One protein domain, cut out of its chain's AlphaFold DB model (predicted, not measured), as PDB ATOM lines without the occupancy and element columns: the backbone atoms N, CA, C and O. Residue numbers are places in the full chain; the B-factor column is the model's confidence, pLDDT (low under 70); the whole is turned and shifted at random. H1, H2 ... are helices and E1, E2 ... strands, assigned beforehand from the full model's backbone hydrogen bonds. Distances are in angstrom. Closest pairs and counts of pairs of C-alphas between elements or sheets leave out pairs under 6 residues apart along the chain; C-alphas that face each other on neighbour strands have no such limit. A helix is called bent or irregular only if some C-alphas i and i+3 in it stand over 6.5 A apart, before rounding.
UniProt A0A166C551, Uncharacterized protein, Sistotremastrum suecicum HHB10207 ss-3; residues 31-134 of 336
ATOM      1  N   THR A  31     187.738 180.426 232.529       85.12
ATOM      2  CA  THR A  31     187.909 180.568 233.979       85.12
ATOM      3  C   THR A  31     186.931 181.602 234.528       85.12
ATOM      4  O   THR A  31     186.576 182.554 233.824       85.12
ATOM      5  N   PHE A  32     186.475 181.439 235.770       84.94
ATOM      6  CA  PHE A  32     185.632 182.448 236.420       84.94
ATOM      7  C   PHE A  32     186.429 183.697 236.810       84.94
ATOM      8  O   PHE A  32     187.601 183.620 237.166       84.94
ATOM      9  N   CYS A  33     185.791 184.865 236.868       84.88
ATOM     10  CA  CYS A  33     186.413 186.041 237.479       84.88
ATOM     11  C   CYS A  33     186.679 185.837 238.982       84.88
ATOM     12  O   CYS A  33     187.748 186.202 239.476       84.88
ATOM     13  N   GLY A  34     185.737 185.249 239.723       82.75
ATOM     14  CA  GLY A  34     185.839 185.034 241.174       82.75
ATOM     15  C   GLY A  34     185.529 186.267 242.033       82.75
ATOM     16  O   GLY A  34     185.288 186.129 243.229       82.75
ATOM     17  N   LEU A  35     185.462 187.457 241.426       81.81
ATOM     18  CA  LEU A  35     184.843 188.666 241.998       81.81
ATOM     19  C   LEU A  35     183.430 188.907 241.441       81.81
ATOM     20  O   LEU A  35     182.639 189.645 242.023       81.81
ATOM     21  N   CYS A  36     183.111 188.254 240.325       81.69
ATOM     22  CA  CYS A  36     181.789 188.121 239.730       81.69
ATOM     23  C   CYS A  36     181.643 186.694 239.161       81.69
ATOM     24  O   CYS A  36     182.586 185.896 239.210       81.69
ATOM     25  N   LEU A  37     180.461 186.371 238.629       79.69
ATOM     26  CA  LEU A  37     180.157 185.058 238.044       79.69
ATOM     27  C   LEU A  37     180.476 184.963 236.540       79.69
ATOM     28  O   LEU A  37     180.197 183.938 235.924       79.69
ATOM     29  N   GLU A  38     181.053 186.009 235.941       78.88
ATOM     30  CA  GLU A  38     181.434 186.001 234.525       78.88
ATOM     31  C   GLU A  38     182.648 185.099 234.265       78.88
ATOM     32  O   GLU A  38     183.483 184.863 235.148       78.88
ATOM     33  N   THR A  39     182.749 184.607 233.029       84.44
ATOM     34  CA  THR A  39     183.799 183.683 232.585       84.44
ATOM     35  C   THR A  39     184.600 184.253 231.422       84.44
ATOM     36  O   THR A  39     184.020 184.780 230.474       84.44
ATOM     37  N   PHE A  40     185.915 184.059 231.448       86.19
ATOM     38  CA  PHE A  40     186.868 184.611 230.480       86.19
ATOM     39  C   PHE A  40     187.879 183.560 230.036       86.19
ATOM     40  O   PHE A  40     187.988 182.513 230.670       86.19
ATOM     41  N   ASP A  41     188.636 183.828 228.970       85.06
ATOM     42  CA  ASP A  41     189.855 183.048 228.730       85.06
ATOM     43  C   ASP A  41     190.844 183.295 229.877       85.06
ATOM     44  O   ASP A  41     191.026 184.435 230.323       85.06
ATOM     45  N   ALA A  42     191.472 182.224 230.364       80.44
ATOM     46  CA  ALA A  42     192.513 182.336 231.379       80.44
ATOM     47  C   ALA A  42     193.685 183.192 230.866       80.44
ATOM     48  O   ALA A  42     193.970 183.235 229.666       80.44
ATOM     49  N   GLY A  43     194.374 183.885 231.768       83.31
ATOM     50  CA  GLY A  43     195.465 184.786 231.433       83.31
ATOM     51  C   GLY A  43     195.032 186.249 231.374       83.31
ATOM     52  O   GLY A  43     194.434 186.818 232.290       83.31
ATOM     53  N   LEU A  44     195.387 186.901 230.269       82.62
ATOM     54  CA  LEU A  44     195.317 188.354 230.148       82.62
ATOM     55  C   LEU A  44     193.884 188.907 230.249       82.62
ATOM     56  O   LEU A  44     193.678 189.953 230.862       82.62
ATOM     57  N   GLN A  45     192.893 188.208 229.682       81.19
ATOM     58  CA  GLN A  45     191.507 188.689 229.650       81.19
ATOM     59  C   GLN A  45     190.897 188.781 231.052       81.19
ATOM     60  O   GLN A  45     190.385 189.838 231.429       81.19
ATOM     61  N   VAL A  46     190.989 187.707 231.846       83.25
ATOM     62  CA  VAL A  46     190.457 187.703 233.217       83.25
ATOM     63  C   VAL A  46     191.211 188.691 234.113       83.25
ATOM     64  O   VAL A  46     190.593 189.391 234.916       83.25
ATOM     65  N   ALA A  47     192.531 188.817 233.935       80.25
ATOM     66  CA  ALA A  47     193.355 189.753 234.694       80.25
ATOM     67  C   ALA A  47     192.973 191.215 234.415       80.25
ATOM     68  O   ALA A  47     192.824 192.006 235.350       80.25
ATOM     69  N   MET A  48     192.764 191.568 233.143       77.88
ATOM     70  CA  MET A  48     192.304 192.900 232.748       77.88
ATOM     71  C   MET A  48     190.884 193.188 233.227       77.88
ATOM     72  O   MET A  48     190.614 194.300 233.677       77.88
ATOM     73  N   HIS A  49     189.978 192.208 233.157       82.81
ATOM     74  CA  HIS A  49     188.622 192.377 233.670       82.81
ATOM     75  C   HIS A  49     188.636 192.691 235.175       82.81
ATOM     76  O   HIS A  49     188.020 193.669 235.601       82.81
ATOM     77  N   ARG A  50     189.407 191.927 235.963       81.81
ATOM     78  CA  ARG A  50     189.556 192.132 237.413       81.81
ATOM     79  C   ARG A  50     190.024 193.550 237.749       81.81
ATOM     80  O   ARG A  50     189.430 194.184 238.613       81.81
ATOM     81  N   VAL A  51     191.016 194.088 237.039       72.25
ATOM     82  CA  VAL A  51     191.493 195.461 237.294       72.25
ATOM     83  C   VAL A  51     190.508 196.517 236.800       72.25
ATOM     84  O   VAL A  51     190.107 197.398 237.552       72.25
ATOM     85  N   ASN A  52     190.055 196.428 235.554       69.38
ATOM     86  CA  ASN A  52     189.265 197.506 234.957       69.38
ATOM     87  C   ASN A  52     187.880 197.658 235.597       69.38
ATOM     88  O   ASN A  52     187.385 198.776 235.741       69.38
ATOM     89  N   TRP A  53     187.254 196.544 235.985       63.34
ATOM     90  CA  TRP A  53     185.890 196.549 236.510       63.34
ATOM     91  C   TRP A  53     185.827 196.563 238.037       63.34
ATOM     92  O   TRP A  53     184.896 197.155 238.594       63.34
ATOM     93  N   HIS A  54     186.812 195.972 238.724       66.81
ATOM     94  CA  HIS A  54     186.804 195.874 240.187       66.81
ATOM     95  C   HIS A  54     187.827 196.779 240.892       66.81
ATOM     96  O   HIS A  54     187.574 197.143 242.037       66.81
ATOM     97  N   ASP A  55     188.896 197.219 240.221       59.59
ATOM     98  CA  ASP A  55     189.945 198.098 240.780       59.59
ATOM     99  C   ASP A  55     189.793 199.566 240.333       59.59
ATOM    100  O   ASP A  55     190.748 200.338 240.272       59.59
ATOM    101  N   SER A  56     188.570 199.979 239.974       52.34
ATOM    102  CA  SER A  56     188.309 201.355 239.546       52.34
ATOM    103  C   SER A  56     188.741 202.345 240.642       52.34
ATOM    104  O   SER A  56     188.229 202.256 241.759       52.34
ATOM    105  N   PRO A  57     189.594 203.347 240.345       44.66
ATOM    106  CA  PRO A  57     190.145 204.271 241.347       44.66
ATOM    107  C   PRO A  57     189.085 205.153 242.026       44.66
ATOM    108  O   PRO A  57     189.350 205.760 243.061       44.66
ATOM    109  N   ASN A  58     187.870 205.204 241.472       41.53
ATOM    110  CA  ASN A  58     186.725 205.900 242.063       41.53
ATOM    111  C   ASN A  58     185.891 205.009 242.998       41.53
ATOM    112  O   ASN A  58     185.025 205.505 243.718       41.53
ATOM    113  N   ARG A  59     186.148 203.697 243.019       47.12
ATOM    114  CA  ARG A  59     185.616 202.779 244.020       47.12
ATOM    115  C   ARG A  59     186.629 202.708 245.153       47.12
ATOM    116  O   ARG A  59     187.507 201.859 245.158       47.12
ATOM    117  N   ALA A  60     186.454 203.535 246.178       46.16
ATOM    118  CA  ALA A  60     187.059 203.302 247.493       46.16
ATOM    119  C   ALA A  60     186.419 202.073 248.184       46.16
ATOM    120  O   ALA A  60     186.049 202.121 249.358       46.16
ATOM    121  N   ALA A  61     186.203 200.985 247.439       54.28
ATOM    122  CA  ALA A  61     185.526 199.796 247.913       54.28
ATOM    123  C   ALA A  61     186.480 199.026 248.822       54.28
ATOM    124  O   ALA A  61     187.083 198.034 248.451       54.28
ATOM    125  N   THR A  62     186.586 199.461 250.072       65.31
ATOM    126  CA  THR A  62     187.279 198.701 251.121       65.31
ATOM    127  C   THR A  62     186.530 197.425 251.500       65.31
ATOM    128  O   THR A  62     186.881 196.828 252.503       65.31
ATOM    129  N   LEU A  63     185.500 197.021 250.747       72.38
ATOM    130  CA  LEU A  63     184.618 195.896 251.014       72.38
ATOM    131  C   LEU A  63     184.350 195.114 249.720       72.38
ATOM    132  O   LEU A  63     183.906 195.693 248.730       72.38
ATOM    133  N   VAL A  64     184.543 193.798 249.766       76.62
ATOM    134  CA  VAL A  64     184.204 192.856 248.690       76.62
ATOM    135  C   VAL A  64     183.328 191.742 249.264       76.62
ATOM    136  O   VAL A  64     183.591 191.252 250.362       76.62
ATOM    137  N   SER A  65     182.288 191.346 248.531       79.38
ATOM    138  CA  SER A  65     181.406 190.228 248.887       79.38
ATOM    139  C   SER A  65     181.600 189.071 247.910       79.38
ATOM    140  O   SER A  65     181.873 189.301 246.731       79.38
ATOM    141  N   CYS A  66     181.421 187.836 248.380       80.12
ATOM    142  CA  CYS A  66     181.397 186.672 247.500       80.12
ATOM    143  C   CYS A  66     180.251 186.799 246.478       80.12
ATOM    144  O   CYS A  66     179.119 187.081 246.883       80.12
ATOM    145  N   PRO A  67     180.505 186.569 245.176       74.81
ATOM    146  CA  PRO A  67     179.478 186.704 244.149       74.81
ATOM    147  C   PRO A  67     178.481 185.536 244.114       74.81
ATOM    148  O   PRO A  67     177.467 185.642 243.428       74.81
ATOM    149  N   LEU A  68     178.743 184.421 244.813       74.31
ATOM    150  CA  LEU A  68     177.816 183.290 244.841       74.31
ATOM    151  C   LEU A  68     176.633 183.574 245.791       74.31
ATOM    152  O   LEU A  68     176.861 183.794 246.989       74.31
ATOM    153  N   PRO A  69     175.375 183.503 245.309       68.88
ATOM    154  CA  PRO A  69     174.197 183.627 246.162       68.88
ATOM    155  C   PRO A  69     174.216 182.600 247.298       68.88
ATOM    156  O   PRO A  69     174.508 181.425 247.084       68.88
ATOM    157  N   GLY A  70     173.914 183.047 248.517       66.62
ATOM    158  CA  GLY A  70     173.885 182.187 249.703       66.62
ATOM    159  C   GLY A  70     175.242 181.933 250.370       66.62
ATOM    160  O   GLY A  70     175.258 181.390 251.468       66.62
ATOM    161  N   CYS A  71     176.370 182.362 249.784       76.81
ATOM    162  CA  CYS A  71     177.653 182.306 250.489       76.81
ATOM    163  C   CYS A  71     177.698 183.331 251.634       76.81
ATOM    164  O   CYS A  71     178.010 182.989 252.767       76.81
ATOM    165  N   GLY A  72     177.373 184.596 251.354       66.75
ATOM    166  CA  GLY A  72     177.333 185.649 252.377       66.75
ATOM    167  C   GLY A  72     178.701 186.062 252.942       66.75
ATOM    168  O   GLY A  72     178.745 186.891 253.850       66.75
ATOM    169  N   GLN A  73     179.811 185.529 252.413       79.38
ATOM    170  CA  GLN A  73     181.152 185.927 252.830       79.38
ATOM    171  C   GLN A  73     181.451 187.367 252.396       79.38
ATOM    172  O   GLN A  73     181.237 187.733 251.237       79.38
ATOM    173  N   ARG A  74     181.974 188.175 253.322       79.00
ATOM    174  CA  ARG A  74     182.340 189.575 253.085       79.00
ATOM    175  C   ARG A  74     183.726 189.850 253.641       79.00
ATOM    176  O   ARG A  74     184.077 189.340 254.699       79.00
ATOM    177  N   ARG A  75     184.511 190.670 252.948       80.12
ATOM    178  CA  ARG A  75     185.891 190.992 253.323       80.12
ATOM    179  C   ARG A  75     186.110 192.486 253.315       80.12
ATOM    180  O   ARG A  75     185.702 193.130 252.351       80.12
ATOM    181  N   ARG A  76     186.762 193.026 254.348       77.19
ATOM    182  CA  ARG A  76     187.080 194.453 254.452       77.19
ATOM    183  C   ARG A  76     188.576 194.689 254.621       77.19
ATOM    184  O   ARG A  76     189.180 194.108 255.512       77.19
ATOM    185  N   GLY A  77     189.160 195.565 253.807       70.81
ATOM    186  CA  GLY A  77     190.598 195.837 253.834       70.81
ATOM    187  C   GLY A  77     191.115 196.534 252.573       70.81
ATOM    188  O   GLY A  77     190.325 197.124 251.827       70.81
ATOM    189  N   PRO A  78     192.438 196.492 252.327       76.75
ATOM    190  CA  PRO A  78     193.033 196.968 251.082       76.75
ATOM    191  C   PRO A  78     192.488 196.174 249.890       76.75
ATOM    192  O   PRO A  78     192.562 194.947 249.890       76.75
ATOM    193  N   LEU A  79     191.975 196.881 248.878       74.19
ATOM    194  CA  LEU A  79     191.295 196.322 247.699       74.19
ATOM    195  C   LEU A  79     192.022 195.126 247.082       74.19
ATOM    196  O   LEU A  79     191.436 194.066 246.893       74.19
ATOM    197  N   PHE A  80     193.316 195.292 246.825       77.81
ATOM    198  CA  PHE A  80     194.140 194.267 246.202       77.81
ATOM    199  C   PHE A  80     194.235 192.985 247.048       77.81
ATOM    200  O   PHE A  80     194.055 191.883 246.535       77.81
ATOM    201  N   GLU A  81     194.447 193.125 248.360       80.25
ATOM    202  CA  GLU A  81     194.543 191.987 249.280       80.25
ATOM    203  C   GLU A  81     193.200 191.258 249.413       80.25
ATOM    204  O   GLU A  81     193.147 190.028 249.326       80.25
ATOM    205  N   ILE A  82     192.103 192.006 249.589       81.06
ATOM    206  CA  ILE A  82     190.772 191.408 249.751       81.06
ATOM    207  C   ILE A  82     190.244 190.803 248.451       81.06
ATOM    208  O   ILE A  82     189.533 189.803 248.511       81.06
ATOM    209  N   ALA A  83     190.623 191.344 247.289       83.50
ATOM    210  CA  ALA A  83     190.287 190.771 245.990       83.50
ATOM    211  C   ALA A  83     190.963 189.409 245.803       83.50
ATOM    212  O   ALA A  83     190.282 188.430 245.509       83.50
ATOM    213  N   ILE A  84     192.274 189.314 246.052       87.19
ATOM    214  CA  ILE A  84     193.002 188.041 245.970       87.19
ATOM    215  C   ILE A  84     192.384 187.018 246.930       87.19
ATOM    216  O   ILE A  84     192.050 185.909 246.510       87.19
ATOM    217  N   ALA A  85     192.165 187.390 248.196       86.62
ATOM    218  CA  ALA A  85     191.557 186.500 249.187       86.62
ATOM    219  C   ALA A  85     190.138 186.048 248.790       86.62
ATOM    220  O   ALA A  85     189.778 184.888 249.003       86.62
ATOM    221  N   GLN A  86     189.336 186.934 248.189       86.06
ATOM    222  CA  GLN A  86     187.992 186.594 247.724       86.06
ATOM    223  C   GLN A  86     188.012 185.623 246.543       86.06
ATOM    224  O   GLN A  86     187.222 184.679 246.530       86.06
ATOM    225  N   ILE A  87     188.909 185.836 245.578       89.06
ATOM    226  CA  ILE A  87     189.064 184.938 244.432       89.06
ATOM    227  C   ILE A  87     189.475 183.554 244.949       89.06
ATOM    228  O   ILE A  87     188.801 182.579 244.644       89.06
ATOM    229  N   TYR A  88     190.491 183.454 245.812       88.62
ATOM    230  CA  TYR A  88     190.881 182.163 246.396       88.62
ATOM    231  C   TYR A  88     189.726 181.467 247.119       88.62
ATOM    232  O   TYR A  88     189.487 180.285 246.879       88.62
ATOM    233  N   HIS A  89     188.966 182.199 247.940       87.38
ATOM    234  CA  HIS A  89     187.782 181.633 248.577       87.38
ATOM    235  C   HIS A  89     186.791 181.090 247.546       87.38
ATOM    236  O   HIS A  89     186.396 179.936 247.654       87.38
ATOM    237  N   PHE A  90     186.418 181.889 246.542       87.06
ATOM    238  CA  PHE A  90     185.429 181.496 245.540       87.06
ATOM    239  C   PHE A  90     185.815 180.196 244.830       87.06
ATOM    240  O   PHE A  90     184.991 179.294 244.695       87.06
ATOM    241  N   TYR A  91     187.072 180.066 244.416       87.69
ATOM    242  CA  TYR A  91     187.521 178.868 243.717       87.69
ATOM    243  C   TYR A  91     187.573 177.643 244.634       87.69
ATOM    244  O   TYR A  91     187.135 176.564 244.252       87.69
ATOM    245  N   GLU A  92     188.037 177.797 245.875       86.00
ATOM    246  CA  GLU A  92     188.137 176.675 246.815       86.00
ATOM    247  C   GLU A  92     186.764 176.166 247.269       86.00
ATOM    248  O   GLU A  92     186.503 174.954 247.310       86.00
ATOM    249  N   THR A  93     185.864 177.083 247.621       83.38
ATOM    250  CA  THR A  93     184.583 176.731 248.237       83.38
ATOM    251  C   THR A  93     183.510 176.454 247.199       83.38
ATOM    252  O   THR A  93     182.715 175.531 247.389       83.38
ATOM    253  N   HIS A  94     183.510 177.186 246.086       82.44
ATOM    254  CA  HIS A  94     182.389 177.182 245.155       82.44
ATOM    255  C   HIS A  94     182.690 176.516 243.827       82.44
ATOM    256  O   HIS A  94     181.752 175.993 243.238       82.44
ATOM    257  N   THR A  95     183.935 176.460 243.356       83.25
ATOM    258  CA  THR A  95     184.222 175.876 242.037       83.25
ATOM    259  C   THR A  95     184.934 174.529 242.126       83.25
ATOM    260  O   THR A  95     185.451 174.113 243.165       83.25
ATOM    261  N   SER A  96     184.885 173.787 241.021       81.81
ATOM    262  CA  SER A  96     185.697 172.580 240.802       81.81
ATOM    263  C   SER A  96     186.879 172.840 239.858       81.81
ATOM    264  O   SER A  96     187.501 171.904 239.359       81.81
ATOM    265  N   GLU A  97     187.190 174.113 239.601       77.62
ATOM    266  CA  GLU A  97     188.208 174.516 238.636       77.62
ATOM    267  C   GLU A  97     189.618 174.177 239.143       77.62
ATOM    268  O   GLU A  97     190.031 174.609 240.220       77.62
ATOM    269  N   THR A  98     190.365 173.392 238.363       72.19
ATOM    270  CA  THR A  98     191.740 172.981 238.679       72.19
ATOM    271  C   THR A  98     192.589 172.891 237.399       72.19
ATOM    272  O   THR A  98     192.091 172.391 236.391       72.19
ATOM    273  N   PRO A  99     193.868 173.325 237.408       67.44
ATOM    274  CA  PRO A  99     194.523 174.136 238.436       67.44
ATOM    275  C   PRO A  99     194.031 175.594 238.405       67.44
ATOM    276  O   PRO A  99     193.896 176.188 237.340       67.44
ATOM    277  N   PHE A 100     193.807 176.186 239.577       73.31
ATOM    278  CA  PHE A 100     193.441 177.598 239.693       73.31
ATOM    279  C   PHE A 100     194.689 178.486 239.803       73.31
ATOM    280  O   PHE A 100     195.566 178.241 240.635       73.31
ATOM    281  N   VAL A 101     194.740 179.551 238.999       72.62
ATOM    282  CA  VAL A 101     195.759 180.605 239.076       72.62
ATOM    283  C   VAL A 101     195.070 181.948 239.315       72.62
ATOM    284  O   VAL A 101     194.242 182.391 238.517       72.62
ATOM    285  N   CYS A 102     195.414 182.617 240.417       82.94
ATOM    286  CA  CYS A 102     194.918 183.959 240.699       82.94
ATOM    287  C   CYS A 102     195.704 184.978 239.872       82.94
ATOM    288  O   CYS A 102     196.890 185.194 240.110       82.94
ATOM    289  N   GLU A 103     195.044 185.603 238.903       83.06
ATOM    290  CA  GLU A 103     195.642 186.577 237.991       83.06
ATOM    291  C   GLU A 103     194.984 187.944 238.181       83.06
ATOM    292  O   GLU A 103     193.806 188.108 237.868       83.06
ATOM    293  N   VAL A 104     195.712 188.919 238.728       78.75
ATOM    294  CA  VAL A 104     195.183 190.265 239.017       78.75
ATOM    295  C   VAL A 104     196.200 191.305 238.582       78.75
ATOM    296  O   VAL A 104     197.263 191.417 239.191       78.75
ATOM    297  N   GLY A 105     195.858 192.091 237.562       75.75
ATOM    298  CA  GLY A 105     196.759 193.080 236.973       75.75
ATOM    299  C   GLY A 105     197.670 192.509 235.899       75.75
ATOM    300  O   GLY A 105     197.674 191.310 235.622       75.75
ATOM    301  N   VAL A 106     198.425 193.403 235.266       79.25
ATOM    302  CA  VAL A 106     199.315 193.086 234.147       79.25
ATOM    303  C   VAL A 106     200.621 193.858 234.284       79.25
ATOM    304  O   VAL A 106     200.621 194.993 234.760       79.25
ATOM    305  N   HIS A 107     201.715 193.266 233.816       79.06
ATOM    306  CA  HIS A 107     202.978 193.964 233.596       79.06
ATOM    307  C   HIS A 107     203.439 193.784 232.157       79.06
ATOM    308  O   HIS A 107     203.015 192.866 231.456       79.06
ATOM    309  N   HIS A 108     204.309 194.687 231.726       78.88
ATOM    310  CA  HIS A 108     204.966 194.592 230.438       78.88
ATOM    311  C   HIS A 108     206.256 193.786 230.592       78.88
ATOM    312  O   HIS A 108     207.144 194.200 231.340       78.88
ATOM    313  N   ASP A 109     206.358 192.666 229.883       79.06
ATOM    314  CA  ASP A 109     207.610 191.932 229.728       79.06
ATOM    315  C   ASP A 109     208.465 192.646 228.662       79.06
ATOM    316  O   ASP A 109     208.083 192.682 227.486       79.06
ATOM    317  N   PRO A 110     209.592 193.277 229.043       74.56
ATOM    318  CA  PRO A 110     210.433 194.007 228.103       74.56
ATOM    319  C   PRO A 110     211.162 193.095 227.108       74.56
ATOM    320  O   PRO A 110     211.531 193.574 226.039       74.56
ATOM    321  N   GLU A 111     211.369 191.816 227.427       79.88
ATOM    322  CA  GLU A 111     212.105 190.881 226.568       79.88
ATOM    323  C   GLU A 111     211.219 190.327 225.455       79.88
ATOM    324  O   GLU A 111     211.659 190.178 224.315       79.88
ATOM    325  N   GLN A 112     209.952 190.059 225.776       76.25
ATOM    326  CA  GLN A 112     208.988 189.499 224.827       76.25
ATOM    327  C   GLN A 112     208.093 190.561 224.179       76.25
ATOM    328  O   GLN A 112     207.375 190.245 223.235       76.25
ATOM    329  N   ALA A 113     208.140 191.812 224.653       75.44
ATOM    330  CA  ALA A 113     207.243 192.898 224.243       75.44
ATOM    331  C   ALA A 113     205.752 192.519 224.367       75.44
ATOM    332  O   ALA A 113     204.920 192.898 223.540       75.44
ATOM    333  N   LEU A 114     205.419 191.746 225.406       79.69
ATOM    334  CA  LEU A 114     204.076 191.232 225.665       79.69
ATOM    335  C   LEU A 114     203.572 191.676 227.039       79.69
ATOM    336  O   LEU A 114     204.335 191.854 227.989       79.69
ATOM    337  N   LEU A 115     202.253 191.838 227.147       79.94
ATOM    338  CA  LEU A 115     201.584 192.024 228.429       79.94
ATOM    339  C   LEU A 115     201.354 190.664 229.082       79.94
ATOM    340  O   LEU A 115     200.703 189.793 228.506       79.94
ATOM    341  N   VAL A 116     201.856 190.510 230.303       81.06
ATOM    342  CA  VAL A 116     201.774 189.268 231.068       81.06
ATOM    343  C   VAL A 116     200.930 189.504 232.325       81.06
ATOM    344  O   VAL A 116     201.150 190.489 233.041       81.06
ATOM    345  N   PRO A 117     199.951 188.630 232.626       84.88
ATOM    346  CA  PRO A 117     199.152 188.746 233.839       84.88
ATOM    347  C   PRO A 117     200.017 188.543 235.090       84.88
ATOM    348  O   PRO A 117     200.898 187.681 235.134       84.88
ATOM    349  N   HIS A 118     199.750 189.317 236.139       82.06
ATOM    350  CA  HIS A 118     200.369 189.097 237.442       82.06
ATOM    351  C   HIS A 118     199.712 187.917 238.146       82.06
ATOM    352  O   HIS A 118     198.532 187.974 238.489       82.06
ATOM    353  N   ARG A 119     200.500 186.872 238.394       85.94
ATOM    354  CA  ARG A 119     200.074 185.694 239.146       85.94
ATOM    355  C   ARG A 119     200.357 185.891 240.626       85.94
ATOM    356  O   ARG A 119     201.498 186.153 241.003       85.94
ATOM    357  N   HIS A 120     199.331 185.723 241.447       84.88
ATOM    358  CA  HIS A 120     199.421 185.886 242.894       84.88
ATOM    359  C   HIS A 120     199.358 184.535 243.589       84.88
ATOM    360  O   HIS A 120     198.535 183.705 243.204       84.88
ATOM    361  N   PRO A 121     200.208 184.294 244.602       84.75
ATOM    362  CA  PRO A 121     200.100 183.106 245.429       84.75
ATOM    363  C   PRO A 121     198.887 183.197 246.357       84.75
ATOM    364  O   PRO A 121     198.337 184.272 246.612       84.75
ATOM    365  N   ARG A 122     198.515 182.046 246.923       82.00
ATOM    366  CA  ARG A 122     197.494 181.978 247.966       82.00
ATOM    367  C   ARG A 122     197.946 182.804 249.176       82.00
ATOM    368  O   ARG A 122     199.061 182.581 249.655       82.00
ATOM    369  N   PRO A 123     197.107 183.715 249.700       80.25
ATOM    370  CA  PRO A 123     197.392 184.385 250.961       80.25
ATOM    371  C   PRO A 123     197.570 183.360 252.086       80.25
ATOM    372  O   PRO A 123     196.797 182.409 252.185       80.25
ATOM    373  N   SER A 124     198.576 183.547 252.943       79.44
ATOM    374  CA  SER A 124     198.818 182.667 254.097       79.44
ATOM    375  C   SER A 124     197.718 182.766 255.155       79.44
ATOM    376  O   SER A 124     197.422 181.784 255.826       79.44
ATOM    377  N   ASP A 125     197.108 183.944 255.278       80.00
ATOM    378  CA  ASP A 125     195.985 184.217 256.165       80.00
ATOM    379  C   ASP A 125     194.835 184.799 255.339       80.00
ATOM    380  O   ASP A 125     194.701 186.014 255.164       80.00
ATOM    381  N   ILE A 126     194.045 183.898 254.752       74.56
ATOM    382  CA  ILE A 126     192.869 184.271 253.966       74.56
ATOM    383  C   ILE A 126     191.834 184.968 254.854       74.56
ATOM    384  O   ILE A 126     191.112 185.821 254.351       74.56
ATOM    385  N   ASP A 127     191.771 184.684 256.154       79.88
ATOM    386  CA  ASP A 127     190.698 185.162 257.030       79.88
ATOM    387  C   ASP A 127     191.017 186.478 257.747       79.88
ATOM    388  O   ASP A 127     190.110 187.111 258.279       79.88
ATOM    389  N   LYS A 128     192.256 186.974 257.652       79.44
ATOM    390  CA  LYS A 128     192.691 188.285 258.171       79.44
ATOM    391  C   LYS A 128     191.711 189.435 257.909       79.44
ATOM    392  O   LYS A 128     191.543 190.316 258.748       79.44
ATOM    393  N   HIS A 129     191.105 189.450 256.722       76.06
ATOM    394  CA  HIS A 129     190.196 190.509 256.262       76.06
ATOM    395  C   HIS A 129     188.723 190.091 256.282       76.06
ATOM    396  O   HIS A 129     187.880 190.794 255.728       76.06
ATOM    397  N   LEU A 130     188.409 188.918 256.830       80.06
ATOM    398  CA  LEU A 130     187.068 188.355 256.833       80.06
ATOM    399  C   LEU A 130     186.172 189.100 257.828       80.06
ATOM    400  O   LEU A 130     186.528 189.306 258.985       80.06
ATOM    401  N   LEU A 131     184.986 189.490 257.371       71.75
ATOM    402  CA  LEU A 131     183.912 189.937 258.247       71.75
ATOM    403  C   LEU A 131     183.064 188.729 258.672       71.75
ATOM    404  O   LEU A 131     182.911 187.794 257.882       71.75
ATOM    405  N   PRO A 132     182.484 188.751 259.885       63.41
ATOM    406  CA  PRO A 132     181.597 187.688 260.343       63.41
ATOM    407  C   PRO A 132     180.442 187.461 259.355       63.41
ATOM    408  O   PRO A 132     179.888 188.414 258.796       63.41
ATOM    409  N   PHE A 133     180.098 186.189 259.122       54.66
ATOM    410  CA  PHE A 133     178.974 185.812 258.267       54.66
ATOM    411  C   PHE A 133     177.678 186.370 258.867       54.66
ATOM    412  O   PHE A 133     177.380 186.150 260.039       54.66
ATOM    413  N   ALA A 134     176.867 187.044 258.046       46.19
ATOM    414  CA  ALA A 134     175.607 187.656 258.479       46.19
ATOM    415  C   ALA A 134     174.610 186.655 259.113       46.19
ATOM    416  O   ALA A 134     173.661 187.067 259.773       46.19
TER     417      ALA A 134
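AT A GLANCE: This is residues 31 to 134 of the 336 residues of an uncharacterized protein of Sistotremastrum suecicum HHB10207 ss-3 (UniProt A0A166C551). A long, bent two-stranded hairpin, E4 and E5, reaches away from a body with the helix H2 in its middle, while the shorter helix H1 packs on the hairpin. A second, very short hairpin, E2 and E3, packs on the first half of H2, and the final stretch, residues 121 to 134, runs back from E5 past H2 to pair briefly with E3. The printed part has 104 residues, with two named helices and five named strands in the order E1 H1 E2 E3 H2 E4 E5; both two-stranded sheets, E2 - E3 and E4 - E5, are antiparallel. The class is mixed, helices and strands, though under half of the residues are in named elements. The whole is compact, with a radius of gyration of the C-alphas of 13.7 A, and spans 48 by 32 by 25 A.

IN THESE COORDINATES: E4 is residues 102 to 109, 18.6 A from first to last C-alpha, and begins at C-alpha 102 at (194.918, 183.959, 240.699). E5 is residues 114 to 120, also 18.6 A, and ends at C-alpha 120 at (199.421, 185.886, 242.894). H2 is residues 79 to 94, 21.3 A, and H1 is residues 44 to 54, 15.2 A. The three-residue strands are E1, residues 39 to 41, 7.2 A, beginning at C-alpha 39 at (183.799, 183.683, 232.585); E2, residues 63 to 65, 6.9 A; and E3, residues 74 to 76, 6.9 A.

HOW THE PARTS SIT: E4 and E5 form a hairpin, antiparallel at 145 degrees, with N 107 and O 116 at 2.9 A and N 120 and O 102 at 2.8 A, within hydrogen-bond range. E4 bends by 73 degrees at residue 105. H1 and E4 have 14 pairs of C-alphas within 8 A, the closest those of Ala 47 and Val 104, 4.7 A apart. The closest C-alphas of H2 and E4 are those of Ile 84 and Cys 102, 6.9 A apart. H1 and H2 are near each other, with 6 pairs of C-alphas within 10 A. E2 and E3 form the other hairpin, antiparallel at 164 degrees, with N 75 and O 64 at 2.8 A. The closest C-alphas of E3 and H2 are those of Arg 75 and Ile 82, 6.1 A apart. Residues 74 to 75 of E3 also pair with residues 130 to 131, antiparallel. E1 pairs with no named strand, but its residues 39 to 40 pair with residues 31 to 32, antiparallel; E1 and H2 are apart. In H1 and H2 every O i to N i+4 pair is within hydrogen-bond range.

THE WHOLE: The two C-alphas farthest apart are those of Glu 111 and Ala 134, at 48.6 A. The printed part has no cut, and no link between named elements is long. The mean pLDDT of the printed part is 76.6; it is under 70 at residues 52 to 62, 69 to 70, 72, 99 and 132 to 134 of this model.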